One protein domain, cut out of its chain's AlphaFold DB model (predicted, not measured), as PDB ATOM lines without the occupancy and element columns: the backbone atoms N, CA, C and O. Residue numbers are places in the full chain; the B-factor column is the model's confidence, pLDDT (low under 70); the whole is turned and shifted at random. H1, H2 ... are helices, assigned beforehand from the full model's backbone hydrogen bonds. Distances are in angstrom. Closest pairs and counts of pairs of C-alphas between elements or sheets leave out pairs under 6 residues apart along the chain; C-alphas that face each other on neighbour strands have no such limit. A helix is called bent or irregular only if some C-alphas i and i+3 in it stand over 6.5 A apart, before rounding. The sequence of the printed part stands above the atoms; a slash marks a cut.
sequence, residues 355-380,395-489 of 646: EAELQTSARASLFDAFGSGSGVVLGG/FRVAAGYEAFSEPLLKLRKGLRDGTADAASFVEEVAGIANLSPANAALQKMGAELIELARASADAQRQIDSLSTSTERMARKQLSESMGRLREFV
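What this domain is: This is residues 355 to 380 and 395 to 489 of the 646 residues of the protein "TMP_2 domain-containing protein" of Aureimonas sp. Leaf427 (UniProt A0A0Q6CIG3). A small body of helices bears one long helical arm: H2, H3 and H4a run side by side, H1 runs beside the first part of H4b, and residues 468 to 489 stick out. The printed part has 121 residues with four named helices, H1 to H4 in that order along the chain, and no named strand; its class is all helix, with 93 of the 121 printed residues in the helices, and the whole is loose, with a radius of gyration of the C-alphas of 19.9 A and spans of 71 by 33 by 18 A.

How they stand to each other: H1, residues 355 to 370, touches H4b, residues 455 to 487, with residues 455 to 463 of H4b alone, at a shallow tilt of 18 degrees, opposite ways; the closest C-alphas, of Ala 362 and Ser 456, are 4.4 A apart. H2, residues 402 to 417, and H3, residues 422 to 434, form a hairpin, closest C-alphas Pro 407 and Phe 425, 5.9 A. H3 and H4a, residues 440 to 452, form another, Ala 433 and Gln 443, 4.9 A. Every O i to N i+4 pair is within hydrogen-bond range in H1, H3, H4a and H4b, and 10 of 12 in H2.

Where its parts are: H1 begins at C-alpha 355 (21.844, 51.065, 42.771). H2 is irregular: C-alphas 403 and 406 are 7.9 A apart. H4, by its hydrogen bonds one helix, is bent: C-alphas 452 and 455 are 7.5 A apart. H4b, 48.0 A long, ends at C-alpha 487 (49.372, 32.289, 55.029).

The domain as a whole: Residues 381 to 394 are not printed; C-alphas 380 and 395 are 6.5 A apart. pLDDT is under 70 in 54 residues, among them 462 to 489.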
ATOM      1  N   GLU A 355      22.999  51.796  42.251       51.53
ATOM      2  CA  GLU A 355      21.844  51.065  42.771       51.53
ATOM      3  C   GLU A 355      20.838  52.011  43.441       51.53
ATOM      4  O   GLU A 355      19.651  51.985  43.122       51.53
ATOM      5  N   ALA A 356      21.315  52.919  44.299       51.97
ATOM      6  CA  ALA A 356      20.473  53.919  44.952       51.97
ATOM      7  C   ALA A 356      19.850  54.915  43.953       51.97
ATOM      8  O   ALA A 356      18.679  55.280  44.087       51.97
ATOM      9  N   GLU A 357      20.601  55.347  42.934       54.88
ATOM     10  CA  GLU A 357      20.112  56.234  41.866       54.88
ATOM     11  C   GLU A 357      19.052  55.533  40.988       54.88
ATOM     12  O   GLU A 357      18.001  56.114  40.688       54.88
ATOM     13  N   LEU A 358      19.262  54.257  40.646       59.06
ATOM     14  CA  LEU A 358      18.285  53.427  39.933       59.06
ATOM     15  C   LEU A 358      17.025  53.183  40.771       59.06
ATOM     16  O   LEU A 358      15.915  53.356  40.276       59.06
ATOM     17  N   GLN A 359      17.170  52.870  42.059       59.41
ATOM     18  CA  GLN A 359      16.037  52.659  42.959       59.41
ATOM     19  C   GLN A 359      15.208  53.938  43.132       59.41
ATOM     20  O   GLN A 359      13.976  53.897  43.151       59.41
ATOM     21  N   THR A 360      15.878  55.088  43.225       62.22
ATOM     22  CA  THR A 360      15.226  56.396  43.354       62.22
ATOM     23  C   THR A 360      14.465  56.763  42.080       62.22
ATOM     24  O   THR A 360      13.308  57.174  42.158       62.22
ATOM     25  N   SER A 361      15.067  56.568  40.903       60.41
ATOM     26  CA  SER A 361      14.414  56.862  39.618       60.41
ATOM     27  C   SER A 361      13.263  55.897  39.299       60.41
ATOM     28  O   SER A 361      12.208  56.332  38.827       60.41
ATOM     29  N   ALA A 362      13.401  54.613  39.644       64.25
ATOM     30  CA  ALA A 362      12.337  53.617  39.531       64.25
ATOM     31  C   ALA A 362      11.139  53.953  40.433       64.25
ATOM     32  O   ALA A 362       9.988  53.886  39.991       64.25
ATOM     33  N   ARG A 363      11.391  54.372  41.682       66.69
ATOM     34  CA  ARG A 363      10.338  54.814  42.610       66.69
ATOM     35  C   ARG A 363       9.652  56.095  42.148       66.69
ATOM     36  O   ARG A 363       8.429  56.163  42.220       66.69
ATOM     37  N   ALA A 364      10.407  57.075  41.652       66.69
ATOM     38  CA  ALA A 364       9.841  58.309  41.108       66.69
ATOM     39  C   ALA A 364       8.917  58.021  39.915       66.69
ATOM     40  O   ALA A 364       7.794  58.510  39.878       66.69
ATOM     41  N   SER A 365       9.335  57.133  39.009       68.31
ATOM     42  CA  SER A 365       8.531  56.737  37.844       68.31
ATOM     43  C   SER A 365       7.227  56.026  38.241       68.31
ATOM     44  O   SER A 365       6.179  56.291  37.657       68.31
ATOM     45  N   LEU A 366       7.253  55.175  39.278       73.44
ATOM     46  CA  LEU A 366       6.032  54.562  39.826       73.44
ATOM     47  C   LEU A 366       5.122  55.582  40.499       73.44
ATOM     48  O   LEU A 366       3.902  55.489  40.387       73.44
ATOM     49  N   PHE A 367       5.707  56.531  41.228       73.12
ATOM     50  CA  PHE A 367       4.949  57.584  41.883       73.12
ATOM     51  C   PHE A 367       4.279  58.504  40.856       73.12
ATOM     52  O   PHE A 367       3.125  58.869  41.045       73.12
ATOM     53  N   ASP A 368       4.935  58.808  39.739       71.81
ATOM     54  CA  ASP A 368       4.330  59.577  38.646       71.81
ATOM     55  C   ASP A 368       3.219  58.783  37.935       71.81
ATOM     56  O   ASP A 368       2.166  59.335  37.609       71.81
ATOM     57  N   ALA A 369       3.409  57.474  37.744       75.69
ATOM     58  CA  ALA A 369       2.440  56.604  37.075       75.69
ATOM     59  C   ALA A 369       1.197  56.282  37.931       75.69
ATOM     60  O   ALA A 369       0.085  56.205  37.403       75.69
ATOM     61  N   PHE A 370       1.358  56.110  39.248       77.31
ATOM     62  CA  PHE A 370       0.319  55.594  40.160       77.31
ATOM     63  C   PHE A 370       0.041  56.489  41.379       77.31
ATOM     64  O   PHE A 370      -0.725  56.118  42.275       77.31
ATOM     65  N   GLY A 371       0.656  57.668  41.438       68.50
ATOM     66  CA  GLY A 371       0.483  58.640  42.511       68.50
ATOM     67  C   GLY A 371      -0.907  59.268  42.557       68.50
ATOM     68  O   GLY A 371      -1.765  59.074  41.693       68.50
ATOM     69  N   SER A 372      -1.138  60.052  43.610       60.31
ATOM     70  CA  SER A 372      -2.429  60.712  43.842       60.31
ATOM     71  C   SER A 372      -2.651  61.797  42.783       60.31
ATOM     72  O   SER A 372      -2.052  62.864  42.869       60.31
ATOM     73  N   GLY A 373      -3.489  61.511  41.779       57.81
ATOM     74  CA  GLY A 373      -3.702  62.379  40.612       57.81
ATOM     75  C   GLY A 373      -3.485  61.691  39.259       57.81
ATOM     76  O   GLY A 373      -3.802  62.289  38.233       57.81
ATOM     77  N   SER A 374      -2.994  60.447  39.244       61.50
ATOM     78  CA  SER A 374      -2.944  59.614  38.037       61.50
ATOM     79  C   SER A 374      -4.356  59.282  37.529       61.50
ATOM     80  O   SER A 374      -5.277  59.072  38.315       61.50
ATOM     81  N   GLY A 375      -4.533  59.168  36.208       62.72
ATOM     82  CA  GLY A 375      -5.803  58.744  35.599       62.72
ATOM     83  C   GLY A 375      -6.265  57.339  36.018       62.72
ATOM     84  O   GLY A 375      -7.438  57.016  35.861       62.72
ATOM     85  N   VAL A 376      -5.362  56.535  36.591       66.06
ATOM     86  CA  VAL A 376      -5.622  55.187  37.129       66.06
ATOM     87  C   VAL A 376      -6.033  55.232  38.612       66.06
ATOM     88  O   VAL A 376      -6.812  54.394  39.076       66.06
ATOM     89  N   VAL A 377      -5.544  56.227  39.363       59.81
ATOM     90  CA  VAL A 377      -5.732  56.366  40.817       59.81
ATOM     91  C   VAL A 377      -6.321  57.736  41.148       59.81
ATOM     92  O   VAL A 377      -5.640  58.764  41.127       59.81
ATOM     93  N   LEU A 378      -7.594  57.754  41.542       55.59
ATOM     94  CA  LEU A 378      -8.289  58.989  41.883       55.59
ATOM     95  C   LEU A 378      -7.916  59.432  43.305       55.59
ATOM     96  O   LEU A 378      -8.225  58.767  44.297       55.59
ATOM     97  N   GLY A 379      -7.258  60.590  43.403       55.03
ATOM     98  CA  GLY A 379      -7.009  61.265  44.674       55.03
ATOM     99  C   GLY A 379      -8.311  61.823  45.255       55.03
ATOM    100  O   GLY A 379      -8.973  62.655  44.635       55.03
ATOM    101  N   GLY A 380      -8.687  61.382  46.454       49.84
ATOM    102  CA  GLY A 380      -9.805  61.966  47.187       49.84
ATOM    103  C   GLY A 380      -9.443  63.367  47.675       49.84
ATOM    104  O   GLY A 380      -8.698  63.510  48.638       49.84
ATOM    105  N   PHE A 395      -9.406  56.127  49.063       61.84
ATOM    106  CA  PHE A 395      -8.847  55.567  47.844       61.84
ATOM    107  C   PHE A 395      -9.972  55.135  46.922       61.84
ATOM    108  O   PHE A 395     -10.852  54.374  47.330       61.84
ATOM    109  N   ARG A 396      -9.927  55.600  45.677       67.06
ATOM    110  CA  ARG A 396     -10.810  55.119  44.625       67.06
ATOM    111  C   ARG A 396      -9.977  54.775  43.406       67.06
ATOM    112  O   ARG A 396      -9.150  55.568  42.959       67.06
ATOM    113  N   VAL A 397     -10.214  53.581  42.888       73.69
ATOM    114  CA  VAL A 397      -9.703  53.151  41.589       73.69
ATOM    115  C   VAL A 397     -10.581  53.779  40.509       73.69
ATOM    116  O   VAL A 397     -11.784  53.958  40.725       73.69
ATOM    117  N   ALA A 398      -9.991  54.169  39.379       75.62
ATOM    118  CA  ALA A 398     -10.761  54.656  38.241       75.62
ATOM    119  C   ALA A 398     -11.734  53.580  37.721       75.62
ATOM    120  O   ALA A 398     -11.441  52.384  37.783       75.62
ATOM    121  N   ALA A 399     -12.887  54.014  37.205       72.38
ATOM    122  CA  ALA A 399     -13.890  53.108  36.652       72.38
ATOM    123  C   ALA A 399     -13.285  52.241  35.532       72.38
ATOM    124  O   ALA A 399     -12.623  52.772  34.639       72.38
ATOM    125  N   GLY A 400     -13.508  50.926  35.584       74.69
ATOM    126  CA  GLY A 400     -12.936  49.930  34.669       74.69
ATOM    127  C   GLY A 400     -11.762  49.127  35.248       74.69
ATOM    128  O   GLY A 400     -11.527  48.002  34.812       74.69
ATOM    129  N   TYR A 401     -11.056  49.640  36.261       81.75
ATOM    130  CA  TYR A 401      -9.918  48.945  36.884       81.75
ATOM    131  C   TYR A 401     -10.285  48.220  38.193       81.75
ATOM    132  O   TYR A 401      -9.404  47.846  38.967       81.75
ATOM    133  N   GLU A 402     -11.572  47.981  38.463       86.19
ATOM    134  CA  GLU A 402     -12.060  47.385  39.717       86.19
ATOM    135  C   GLU A 402     -11.437  46.008  39.994       86.19
ATOM    136  O   GLU A 402     -11.103  45.695  41.141       86.19
ATOM    137  N   ALA A 403     -11.204  45.222  38.937       87.38
ATOM    138  CA  ALA A 403     -10.555  43.914  39.011       87.38
ATOM    139  C   ALA A 403      -9.095  43.975  39.507       87.38
ATOM    140  O   ALA A 403      -8.592  42.982  40.020       87.38
ATOM    141  N   PHE A 404      -8.430  45.130  39.397       90.56
ATOM    142  CA  PHE A 404      -7.032  45.347  39.802       90.56
ATOM    143  C   PHE A 404      -6.905  46.164  41.098       90.56
ATOM    144  O   PHE A 404      -5.820  46.633  41.442       90.56
ATOM    145  N   SER A 405      -8.010  46.356  41.822       86.31
ATOM    146  CA  SER A 405      -8.065  47.220  43.005       86.31
ATOM    147  C   SER A 405      -7.110  46.807  44.126       86.31
ATOM    148  O   SER A 405      -6.450  47.672  44.700       86.31
ATOM    149  N   GLU A 406      -6.989  45.509  44.394       89.00
ATOM    150  CA  GLU A 406      -6.079  44.951  45.403       89.00
ATOM    151  C   GLU A 406      -4.589  45.201  45.067       89.00
ATOM    152  O   GLU A 406      -3.909  45.860  45.864       89.00
ATOM    153  N   PRO A 407      -4.065  44.813  43.882       89.06
ATOM    154  CA  PRO A 407      -2.691  45.147  43.485       89.06
ATOM    155  C   PRO A 407      -2.395  46.652  43.508       89.06
ATOM    156  O   PRO A 407      -1.331  47.076  43.963       89.06
ATOM    157  N   LEU A 408      -3.342  47.490  43.064       88.31
ATOM    158  CA  LEU A 408      -3.192  48.951  43.064       88.31
ATOM    159  C   LEU A 408      -3.139  49.531  44.487       88.31
ATOM    160  O   LEU A 408      -2.348  50.436  44.766       88.31
ATOM    161  N   LEU A 409      -3.952  49.005  45.410       85.50
ATOM    162  CA  LEU A 409      -3.915  49.366  46.829       85.50
ATOM    163  C   LEU A 409      -2.578  49.002  47.465       85.50
ATOM    164  O   LEU A 409      -1.989  49.831  48.170       85.50
ATOM    165  N   LYS A 410      -2.107  47.779  47.203       88.38
ATOM    166  CA  LYS A 410      -0.839  47.252  47.708       88.38
ATOM    167  C   LYS A 410       0.339  48.083  47.207       88.38
ATOM    168  O   LYS A 410       1.142  48.543  48.020       88.38
ATOM    169  N   LEU A 411       0.393  48.361  45.901       85.50
ATOM    170  CA  LEU A 411       1.427  49.198  45.295       85.50
ATOM    171  C   LEU A 411       1.425  50.609  45.891       85.50
ATOM    172  O   LEU A 411       2.470  51.105  46.304       85.50
ATOM    173  N   ARG A 412       0.253  51.247  46.011       80.25
ATOM    174  CA  ARG A 412       0.135  52.589  46.604       80.25
ATOM    175  C   ARG A 412       0.598  52.621  48.058       80.25
ATOM    176  O   ARG A 412       1.270  53.570  48.457       80.25
ATOM    177  N   LYS A 413       0.219  51.619  48.857       83.56
ATOM    178  CA  LYS A 413       0.683  51.500  50.243       83.56
ATOM    179  C   LYS A 413       2.206  51.374  50.275       83.56
ATOM    180  O   LYS A 413       2.854  52.154  50.959       83.56
ATOM    181  N   GLY A 414       2.774  50.506  49.440       77.25
ATOM    182  CA  GLY A 414       4.223  50.392  49.287       77.25
ATOM    183  C   GLY A 414       4.894  51.696  48.840       77.25
ATOM    184  O   GLY A 414       5.982  52.008  49.303       77.25
ATOM    185  N   LEU A 415       4.262  52.508  47.989       74.44
ATOM    186  CA  LEU A 415       4.813  53.807  47.580       74.44
ATOM    187  C   LEU A 415       4.829  54.822  48.730       74.44
ATOM    188  O   LEU A 415       5.778  55.595  48.832       74.44
ATOM    189  N   ARG A 416       3.812  54.807  49.603       76.25
ATOM    190  CA  ARG A 416       3.767  55.648  50.814       76.25
ATOM    191  C   ARG A 416       4.779  55.196  51.864       76.25
ATOM    192  O   ARG A 416       5.469  56.029  52.436       76.25
ATOM    193  N   ASP A 417       4.874  53.887  52.069       74.69
ATOM    194  CA  ASP A 417       5.703  53.278  53.112       74.69
ATOM    195  C   ASP A 417       7.166  53.092  52.654       74.69
ATOM    196  O   ASP A 417       8.023  52.670  53.426       74.69
ATOM    197  N   GLY A 418       7.474  53.393  51.387       63.94
ATOM    198  CA  GLY A 418       8.797  53.195  50.789       63.94
ATOM    199  C   GLY A 418       9.126  51.736  50.447       63.94
ATOM    200  O   GLY A 418      10.257  51.436  50.075       63.94
ATOM    201  N   THR A 419       8.162  50.820  50.520       73.31
ATOM    202  CA  THR A 419       8.310  49.379  50.261       73.31
ATOM    203  C   THR A 419       7.648  48.925  48.950       73.31
ATOM    204  O   THR A 419       7.244  47.772  48.830       73.31
ATOM    205  N   ALA A 420       7.462  49.829  47.982       75.69
ATOM    206  CA  ALA A 420       6.814  49.520  46.705       75.69
ATOM    207  C   ALA A 420       7.581  48.462  45.900       75.69
ATOM    208  O   ALA A 420       8.784  48.600  45.672       75.69
ATOM    209  N   ASP A 421       6.848  47.469  45.403       82.81
ATOM    210  CA  ASP A 421       7.366  46.380  44.581       82.81
ATOM    211  C   ASP A 421       6.603  46.336  43.249       82.81
ATOM    212  O   ASP A 421       5.444  45.919  43.181       82.81
ATOM    213  N   ALA A 422       7.247  46.839  42.195       84.31
ATOM    214  CA  ALA A 422       6.687  46.883  40.853       84.31
ATOM    215  C   ALA A 422       6.759  45.525  40.155       84.31
ATOM    216  O   ALA A 422       5.884  45.230  39.344       84.31
ATOM    217  N   ALA A 423       7.757  44.695  40.470       83.50
ATOM    218  CA  ALA A 423       7.857  43.346  39.926       83.50
ATOM    219  C   ALA A 423       6.687  42.477  40.413       83.50
ATOM    220  O   ALA A 423       5.965  41.917  39.585       83.50
ATOM    221  N   SER A 424       6.422  42.470  41.724       88.94
ATOM    222  CA  SER A 424       5.259  41.785  42.304       88.94
ATOM    223  C   SER A 424       3.936  42.346  41.773       88.94
ATOM    224  O   SER A 424       3.011  41.592  41.482       88.94
ATOM    225  N   PHE A 425       3.836  43.668  41.595       92.50
ATOM    226  CA  PHE A 425       2.644  44.289  41.011       92.50
ATOM    227  C   PHE A 425       2.384  43.818  39.570       92.50
ATOM    228  O   PHE A 425       1.255  43.461  39.238       92.50
ATOM    229  N   VAL A 426       3.419  43.773  38.722       90.88
ATOM    230  CA  VAL A 426       3.313  43.276  37.339       90.88
ATOM    231  C   VAL A 426       2.850  41.817  37.311       90.88
ATOM    232  O   VAL A 426       1.998  41.470  36.495       90.88
ATOM    233  N   GLU A 427       3.365  40.971  38.206       92.12
ATOM    234  CA  GLU A 427       2.969  39.561  38.310       92.12
ATOM    235  C   GLU A 427       1.514  39.390  38.761       92.12
ATOM    236  O   GLU A 427       0.766  38.623  38.150       92.12
ATOM    237  N   GLU A 428       1.080  40.140  39.776       93.12
ATOM    238  CA  GLU A 428      -0.302  40.114  40.266       93.12
ATOM    239  C   GLU A 428      -1.294  40.595  39.192       93.12
ATOM    240  O   GLU A 428      -2.325  39.957  38.959       93.12
ATOM    241  N   VAL A 429      -0.967  41.678  38.478       93.81
ATOM    242  CA  VAL A 429      -1.787  42.209  37.377       93.81
ATOM    243  C   VAL A 429      -1.847  41.230  36.204       93.81
ATOM    244  O   VAL A 429      -2.930  40.989  35.666       93.81
ATOM    245  N   ALA A 430      -0.717  40.626  35.822       92.00
ATOM    246  CA  ALA A 430      -0.677  39.606  34.776       92.00
ATOM    247  C   ALA A 430      -1.505  38.372  35.166       92.00
ATOM    248  O   ALA A 430      -2.246  37.841  34.339       92.00
ATOM    249  N   GLY A 431      -1.425  37.945  36.430       93.12
ATOM    250  CA  GLY A 431      -2.240  36.865  36.977       93.12
ATOM    251  C   GLY A 431      -3.731  37.146  36.814       93.12
ATOM    252  O   GLY A 431      -4.442  36.338  36.221       93.12
ATOM    253  N   ILE A 432      -4.191  38.324  37.250       91.31
ATOM    254  CA  ILE A 432      -5.601  38.737  37.157       91.31
ATOM    255  C   ILE A 432      -6.068  38.835  35.700       91.31
ATOM    256  O   ILE A 432      -7.139  38.327  35.361       91.31
ATOM    257  N   ALA A 433      -5.264  39.434  34.819       88.81
ATOM    258  CA  ALA A 433      -5.583  39.555  33.396       88.81
ATOM    259  C   ALA A 433      -5.737  38.186  32.703       88.81
ATOM    260  O   ALA A 433      -6.552  38.034  31.789       88.81
ATOM    261  N   ASN A 434      -4.997  37.176  33.170       88.75
ATOM    262  CA  ASN A 434      -5.013  35.819  32.624       88.75
ATOM    263  C   ASN A 434      -6.112  34.913  33.208       88.75
ATOM    264  O   ASN A 434      -6.362  33.846  32.648       88.75
ATOM    265  N   LEU A 435      -6.820  35.323  34.269       86.81
ATOM    266  CA  LEU A 435      -7.940  34.551  34.838       86.81
ATOM    267  C   LEU A 435      -9.146  34.446  33.893       86.81
ATOM    268  O   LEU A 435      -9.976  33.552  34.036       86.81
ATOM    269  N   SER A 436      -9.283  35.362  32.933       82.25
ATOM    270  CA  SER A 436     -10.369  35.347  31.947       82.25
ATOM    271  C   SER A 436      -9.833  35.648  30.546       82.25
ATOM    272  O   SER A 436     -10.024  36.757  30.046       82.25
ATOM    273  N   PRO A 437      -9.206  34.661  29.872       77.88
ATOM    274  CA  PRO A 437      -8.553  34.870  28.577       77.88
ATOM    275  C   PRO A 437      -9.488  35.337  27.452       77.88
ATOM    276  O   PRO A 437      -9.038  35.910  26.468       77.88
ATOM    277  N   ALA A 438     -10.797  35.102  27.592       83.56
ATOM    278  CA  ALA A 438     -11.817  35.557  26.648       83.56
ATOM    279  C   ALA A 438     -12.236  37.030  26.852       83.56
ATOM    280  O   ALA A 438     -12.949  37.589  26.021       83.56
ATOM    281  N   ASN A 439     -11.817  37.671  27.949       87.56
ATOM    282  CA  ASN A 439     -12.152  39.058  28.253       87.56
ATOM    283  C   ASN A 439     -11.055  40.004  27.737       87.56
ATOM    284  O   ASN A 439     -10.150  40.405  28.471       87.56
ATOM    285  N   ALA A 440     -11.161  40.382  26.461       86.81
ATOM    286  CA  ALA A 440     -10.196  41.261  25.797       86.81
ATOM    287  C   ALA A 440     -10.049  42.639  26.476       86.81
ATOM    288  O   ALA A 440      -8.968  43.225  26.452       86.81
ATOM    289  N   ALA A 441     -11.112  43.154  27.108       84.31
ATOM    290  CA  ALA A 441     -11.054  44.413  27.847       84.31
ATOM    291  C   ALA A 441     -10.190  44.277  29.109       84.31
ATOM    292  O   ALA A 441      -9.319  45.111  29.346       84.31
ATOM    293  N   LEU A 442     -10.377  43.200  29.881       86.12
ATOM    294  CA  LEU A 442      -9.577  42.916  31.078       86.12
ATOM    295  C   LEU A 442      -8.096  42.700  30.737       86.12
ATOM    296  O   LEU A 442      -7.228  43.244  31.415       86.12
ATOM    297  N   GLN A 443      -7.808  41.974  29.653       88.44
ATOM    298  CA  GLN A 443      -6.439  41.786  29.168       88.44
ATOM    299  C   GLN A 443      -5.778  43.101  28.756       88.44
ATOM    300  O   GLN A 443      -4.634  43.355  29.126       88.44
ATOM    301  N   LYS A 444      -6.504  43.956  28.026       88.88
ATOM    302  CA  LYS A 444      -6.001  45.269  27.613       88.88
ATOM    303  C   LYS A 444      -5.683  46.155  28.821       88.88
ATOM    304  O   LYS A 444      -4.611  46.744  28.868       88.88
ATOM    305  N   MET A 445      -6.575  46.201  29.812       85.06
ATOM    306  CA  MET A 445      -6.369  46.986  31.035       85.06
ATOM    307  C   MET A 445      -5.193  46.457  31.867       85.06
ATOM    308  O   MET A 445      -4.393  47.245  32.363       85.06
ATOM    309  N   GLY A 446      -5.034  45.133  31.964       87.31
ATOM    310  CA  GLY A 446      -3.862  44.529  32.598       87.31
ATOM    311  C   GLY A 446      -2.559  44.871  31.871       87.31
ATOM    312  O   GLY A 446      -1.579  45.240  32.512       87.31
ATOM    313  N   ALA A 447      -2.553  44.824  30.536       89.81
ATOM    314  CA  ALA A 447      -1.389  45.190  29.730       89.81
ATOM    315  C   ALA A 447      -0.999  46.669  29.895       89.81
ATOM    316  O   ALA A 447       0.184  46.974  30.013       89.81
ATOM    317  N   GLU A 448      -1.973  47.580  29.964       88.25
ATOM    318  CA  GLU A 448      -1.729  49.002  30.235       88.25
ATOM    319  C   GLU A 448      -1.071  49.207  31.610       88.25
ATOM    320  O   GLU A 448      -0.051  49.884  31.708       88.25
ATOM    321  N   LEU A 449      -1.593  48.572  32.666       88.44
ATOM    322  CA  LEU A 449      -1.012  48.650  34.012       88.44
ATOM    323  C   LEU A 449       0.415  48.083  34.075       88.44
ATOM    324  O   LEU A 449       1.278  48.660  34.740       88.44
ATOM    325  N   ILE A 450       0.669  46.974  33.375       88.94
ATOM    326  CA  ILE A 450       2.001  46.366  33.284       88.94
ATOM    327  C   ILE A 450       2.971  47.306  32.569       88.94
ATOM    328  O   ILE A 450       4.068  47.523  33.074       88.94
ATOM    329  N   GLU A 451       2.577  47.898  31.439       86.44
ATOM    330  CA  GLU A 451       3.422  48.845  30.702       86.44
ATOM    331  C   GLU A 451       3.749  50.093  31.536       86.44
ATOM    332  O   GLU A 451       4.898  50.533  31.541       86.44
ATOM    333  N   LEU A 452       2.796  50.609  32.322       81.75
ATOM    334  CA  LEU A 452       3.048  51.723  33.248       81.75
ATOM    335  C   LEU A 452       4.067  51.370  34.349       81.75
ATOM    336  O   LEU A 452       4.826  52.236  34.782       81.75
ATOM    337  N   ALA A 453       4.101  50.116  34.810       84.69
ATOM    338  CA  ALA A 453       5.024  49.657  35.852       84.69
ATOM    339  C   ALA A 453       6.345  49.078  35.307       84.69
ATOM    340  O   ALA A 453       7.280  48.840  36.076       84.69
ATOM    341  N   ARG A 454       6.441  48.857  33.991       82.12
ATOM    342  CA  ARG A 454       7.494  48.062  33.350       82.12
ATOM    343  C   ARG A 454       8.900  48.584  33.610       82.12
ATOM    344  O   ARG A 454       9.752  47.822  34.053       82.12
ATOM    345  N   ALA A 455       9.134  49.877  33.387       72.62
ATOM    346  CA  ALA A 455      10.457  50.480  33.571       72.62
ATOM    347  C   ALA A 455      10.974  50.307  35.009       72.62
ATOM    348  O   ALA A 455      12.154  50.039  35.230       72.62
ATOM    349  N   SER A 456      10.079  50.404  35.990       74.38
ATOM    350  CA  SER A 456      10.420  50.261  37.402       74.38
ATOM    351  C   SER A 456      10.562  48.804  37.836       74.38
ATOM    352  O   SER A 456      11.432  48.506  38.652       74.38
ATOM    353  N   ALA A 457       9.766  47.893  37.268       77.44
ATOM    354  CA  ALA A 457       9.917  46.455  37.476       77.44
ATOM    355  C   ALA A 457      11.237  45.933  36.878       77.44
ATOM    356  O   ALA A 457      11.943  45.150  37.511       77.44
ATOM    357  N   ASP A 458      11.616  46.406  35.688       75.06
ATOM    358  CA  ASP A 458      12.879  46.041  35.042       75.06
ATOM    359  C   ASP A 458      14.085  46.609  35.805       75.06
ATOM    360  O   ASP A 458      15.075  45.902  36.004       75.06
ATOM    361  N   ALA A 459      13.988  47.841  36.318       65.50
ATOM    362  CA  ALA A 459      15.011  48.422  37.187       65.50
ATOM    363  C   ALA A 459      15.179  47.639  38.504       65.50
ATOM    364  O   ALA A 459      16.307  47.400  38.929       65.50
ATOM    365  N   GLN A 460      14.083  47.191  39.128       67.62
ATOM    366  CA  GLN A 460      14.139  46.347  40.331       67.62
ATOM    367  C   GLN A 460      14.830  45.008  40.060       67.62
ATOM    368  O   GLN A 460      15.770  44.654  40.767       67.62
ATOM    369  N   ARG A 461      14.469  44.317  38.974       75.00
ATOM    370  CA  ARG A 461      15.133  43.060  38.580       75.00
ATOM    371  C   ARG A 461      16.628  43.246  38.307       75.00
ATOM    372  O   ARG A 461      17.434  42.378  38.644       75.00
ATOM    373  N   GLN A 462      17.016  44.372  37.706       66.19
ATOM    374  CA  GLN A 462      18.426  44.710  37.500       66.19
ATOM    375  C   GLN A 462      19.152  44.925  38.832       66.19
ATOM    376  O   GLN A 462      20.236  44.372  39.013       66.19
ATOM    377  N   ILE A 463      18.547  45.650  39.775       65.12
ATOM    378  CA  ILE A 463      19.084  45.852  41.128       65.12
ATOM    379  C   ILE A 463      19.271  44.515  41.857       65.12
ATOM    380  O   ILE A 463      20.359  44.255  42.365       65.12
ATOM    381  N   ASP A 464      18.286  43.618  41.824       66.81
ATOM    382  CA  ASP A 464      18.385  42.304  42.475       66.81
ATOM    383  C   ASP A 464      19.512  41.447  41.866       66.81
ATOM    384  O   ASP A 464      20.287  40.782  42.565       66.81
ATOM    385  N   SER A 465      19.672  41.503  40.541       66.62
ATOM    386  CA  SER A 465      20.767  40.818  39.843       66.62
ATOM    387  C   SER A 465      22.151  41.405  40.178       66.62
ATOM    388  O   SER A 465      23.136  40.671  40.320       66.62
ATOM    389  N   LEU A 466      22.235  42.725  40.362       59.56
ATOM    390  CA  LEU A 466      23.454  43.429  40.757       59.56
ATOM    391  C   LEU A 466      23.804  43.152  42.220       59.56
ATOM    392  O   LEU A 466      24.960  42.869  42.527       59.56
ATOM    393  N   SER A 467      22.821  43.146  43.116       56.56
ATOM    394  CA  SER A 467      23.010  42.831  44.532       56.56
ATOM    395  C   SER A 467      23.538  41.403  44.712       56.56
ATOM    396  O   SER A 467      24.617  41.191  45.272       56.56
ATOM    397  N   THR A 468      22.881  40.413  44.099       61.16
ATOM    398  CA  THR A 468      23.301  39.002  44.194       61.16
ATOM    399  C   THR A 468      24.658  38.712  43.544       61.16
ATOM    400  O   THR A 468      25.357  37.775  43.949       61.16
ATOM    401  N   SER A 469      25.054  39.460  42.511       55.44
ATOM    402  CA  SER A 469      26.393  39.344  41.915       55.44
ATOM    403  C   SER A 469      27.458  40.022  42.782       55.44
ATOM    404  O   SER A 469      28.517  39.434  43.015       55.44
ATOM    405  N   THR A 470      27.149  41.186  43.355       52.66
ATOM    406  CA  THR A 470      28.031  41.917  44.275       52.66
ATOM    407  C   THR A 470      28.282  41.130  45.562       52.66
ATOM    408  O   THR A 470      29.425  41.035  46.006       52.66
ATOM    409  N   GLU A 471      27.262  40.485  46.135       48.50
ATOM    410  CA  GLU A 471      27.413  39.612  47.306       48.50
ATOM    411  C   GLU A 471      28.307  38.402  47.024       48.50
ATOM    412  O   GLU A 471      29.174  38.060  47.833       48.50
ATOM    413  N   ARG A 472      28.140  37.760  45.861       53.41
ATOM    414  CA  ARG A 472      28.999  36.644  45.440       53.41
ATOM    415  C   ARG A 472      30.450  37.086  45.280       53.41
ATOM    416  O   ARG A 472      31.351  36.387  45.745       53.41
ATOM    417  N   MET A 473      30.678  38.255  44.683       51.22
ATOM    418  CA  MET A 473      32.012  38.843  44.561       51.22
ATOM    419  C   MET A 473      32.619  39.182  45.926       51.22
ATOM    420  O   MET A 473      33.767  38.822  46.178       51.22
ATOM    421  N   ALA A 474      31.853  39.802  46.826       46.84
ATOM    422  CA  ALA A 474      32.306  40.146  48.172       46.84
ATOM    423  C   ALA A 474      32.661  38.896  48.995       46.84
ATOM    424  O   ALA A 474      33.702  38.863  49.648       46.84
ATOM    425  N   ARG A 475      31.850  37.831  48.919       46.94
ATOM    426  CA  ARG A 475      32.145  36.543  49.571       46.94
ATOM    427  C   ARG A 475      33.407  35.892  49.016       46.94
ATOM    428  O   ARG A 475      34.208  35.374  49.791       46.94
ATOM    429  N   LYS A 476      33.606  35.942  47.696       53.34
ATOM    430  CA  LYS A 476      34.828  35.439  47.057       53.34
ATOM    431  C   LYS A 476      36.059  36.214  47.536       53.34
ATOM    432  O   LYS A 476      37.013  35.599  47.996       53.34
ATOM    433  N   GLN A 477      36.001  37.546  47.526       48.72
ATOM    434  CA  GLN A 477      37.089  38.408  48.004       48.72
ATOM    435  C   GLN A 477      37.397  38.208  49.491       48.72
ATOM    436  O   GLN A 477      38.564  38.209  49.883       48.72
ATOM    437  N   LEU A 478      36.370  38.009  50.323       42.16
ATOM    438  CA  LEU A 478      36.543  37.673  51.734       42.16
ATOM    439  C   LEU A 478      37.240  36.319  51.888       42.16
ATOM    440  O   LEU A 478      38.200  36.225  52.641       42.16
ATOM    441  N   SER A 479      36.803  35.290  51.157       45.84
ATOM    442  CA  SER A 479      37.428  33.963  51.191       45.84
ATOM    443  C   SER A 479      38.897  34.007  50.769       45.84
ATOM    444  O   SER A 479      39.740  33.409  51.429       45.84
ATOM    445  N   GLU A 480      39.217  34.737  49.701       48.66
ATOM    446  CA  GLU A 480      40.595  34.929  49.232       48.66
ATOM    447  C   GLU A 480      41.440  35.689  50.264       48.66
ATOM    448  O   GLU A 480      42.576  35.311  50.541       48.66
ATOM    449  N   SER A 481      40.876  36.730  50.885       42.19
ATOM    450  CA  SER A 481      41.562  37.502  51.928       42.19
ATOM    451  C   SER A 481      41.782  36.683  53.198       42.19
ATOM    452  O   SER A 481      42.849  36.763  53.793       42.19
ATOM    453  N   MET A 482      40.814  35.852  53.591       42.03
ATOM    454  CA  MET A 482      40.957  34.902  54.696       42.03
ATOM    455  C   MET A 482      41.987  33.812  54.385       42.03
ATOM    456  O   MET A 482      42.686  33.376  55.294       42.03
ATOM    457  N   GLY A 483      42.106  33.398  53.119       46.59
ATOM    458  CA  GLY A 483      43.181  32.526  52.645       46.59
ATOM    459  C   GLY A 483      44.553  33.163  52.861       46.59
ATOM    460  O   GLY A 483      45.363  32.610  53.596       46.59
ATOM    461  N   ARG A 484      44.759  34.383  52.346       48.16
ATOM    462  CA  ARG A 484      46.003  35.148  52.553       48.16
ATOM    463  C   ARG A 484      46.306  35.401  54.031       48.16
ATOM    464  O   ARG A 484      47.444  35.277  54.456       48.16
ATOM    465  N   LEU A 485      45.297  35.707  54.850       38.91
ATOM    466  CA  LEU A 485      45.478  35.877  56.299       38.91
ATOM    467  C   LEU A 485      45.986  34.603  56.986       38.91
ATOM    468  O   LEU A 485      46.765  34.701  57.929       38.91
ATOM    469  N   ARG A 486      45.566  33.420  56.520       43.12
ATOM    470  CA  ARG A 486      46.080  32.142  57.032       43.12
ATOM    471  C   ARG A 486      47.526  31.889  56.616       43.12
ATOM    472  O   ARG A 486      48.229  31.249  57.380       43.12
ATOM    473  N   GLU A 487      47.974  32.411  55.476       44.44
ATOM    474  CA  GLU A 487      49.372  32.289  55.029       44.44
ATOM    475  C   GLU A 487      50.346  33.072  55.928       44.44
ATOM    476  O   GLU A 487      51.482  32.649  56.110       44.44
ATOM    477  N   PHE A 488      49.903  34.174  56.547       38.31
ATOM    478  CA  PHE A 488      50.721  34.949  57.496       38.31
ATOM    479  C   PHE A 488      50.816  34.325  58.893       38.31
ATOM    480  O   PHE A 488      51.640  34.757  59.700       38.31
ATOM    481  N   VAL A 489      49.966  33.346  59.213       35.09
ATOM    482  CA  VAL A 489      50.070  32.589  60.460       35.09
ATOM    483  C   VAL A 489      50.946  31.374  60.167       35.09
ATOM    484  O   VAL A 489      50.522  30.523  59.387       35.09
TER     485      VAL A 489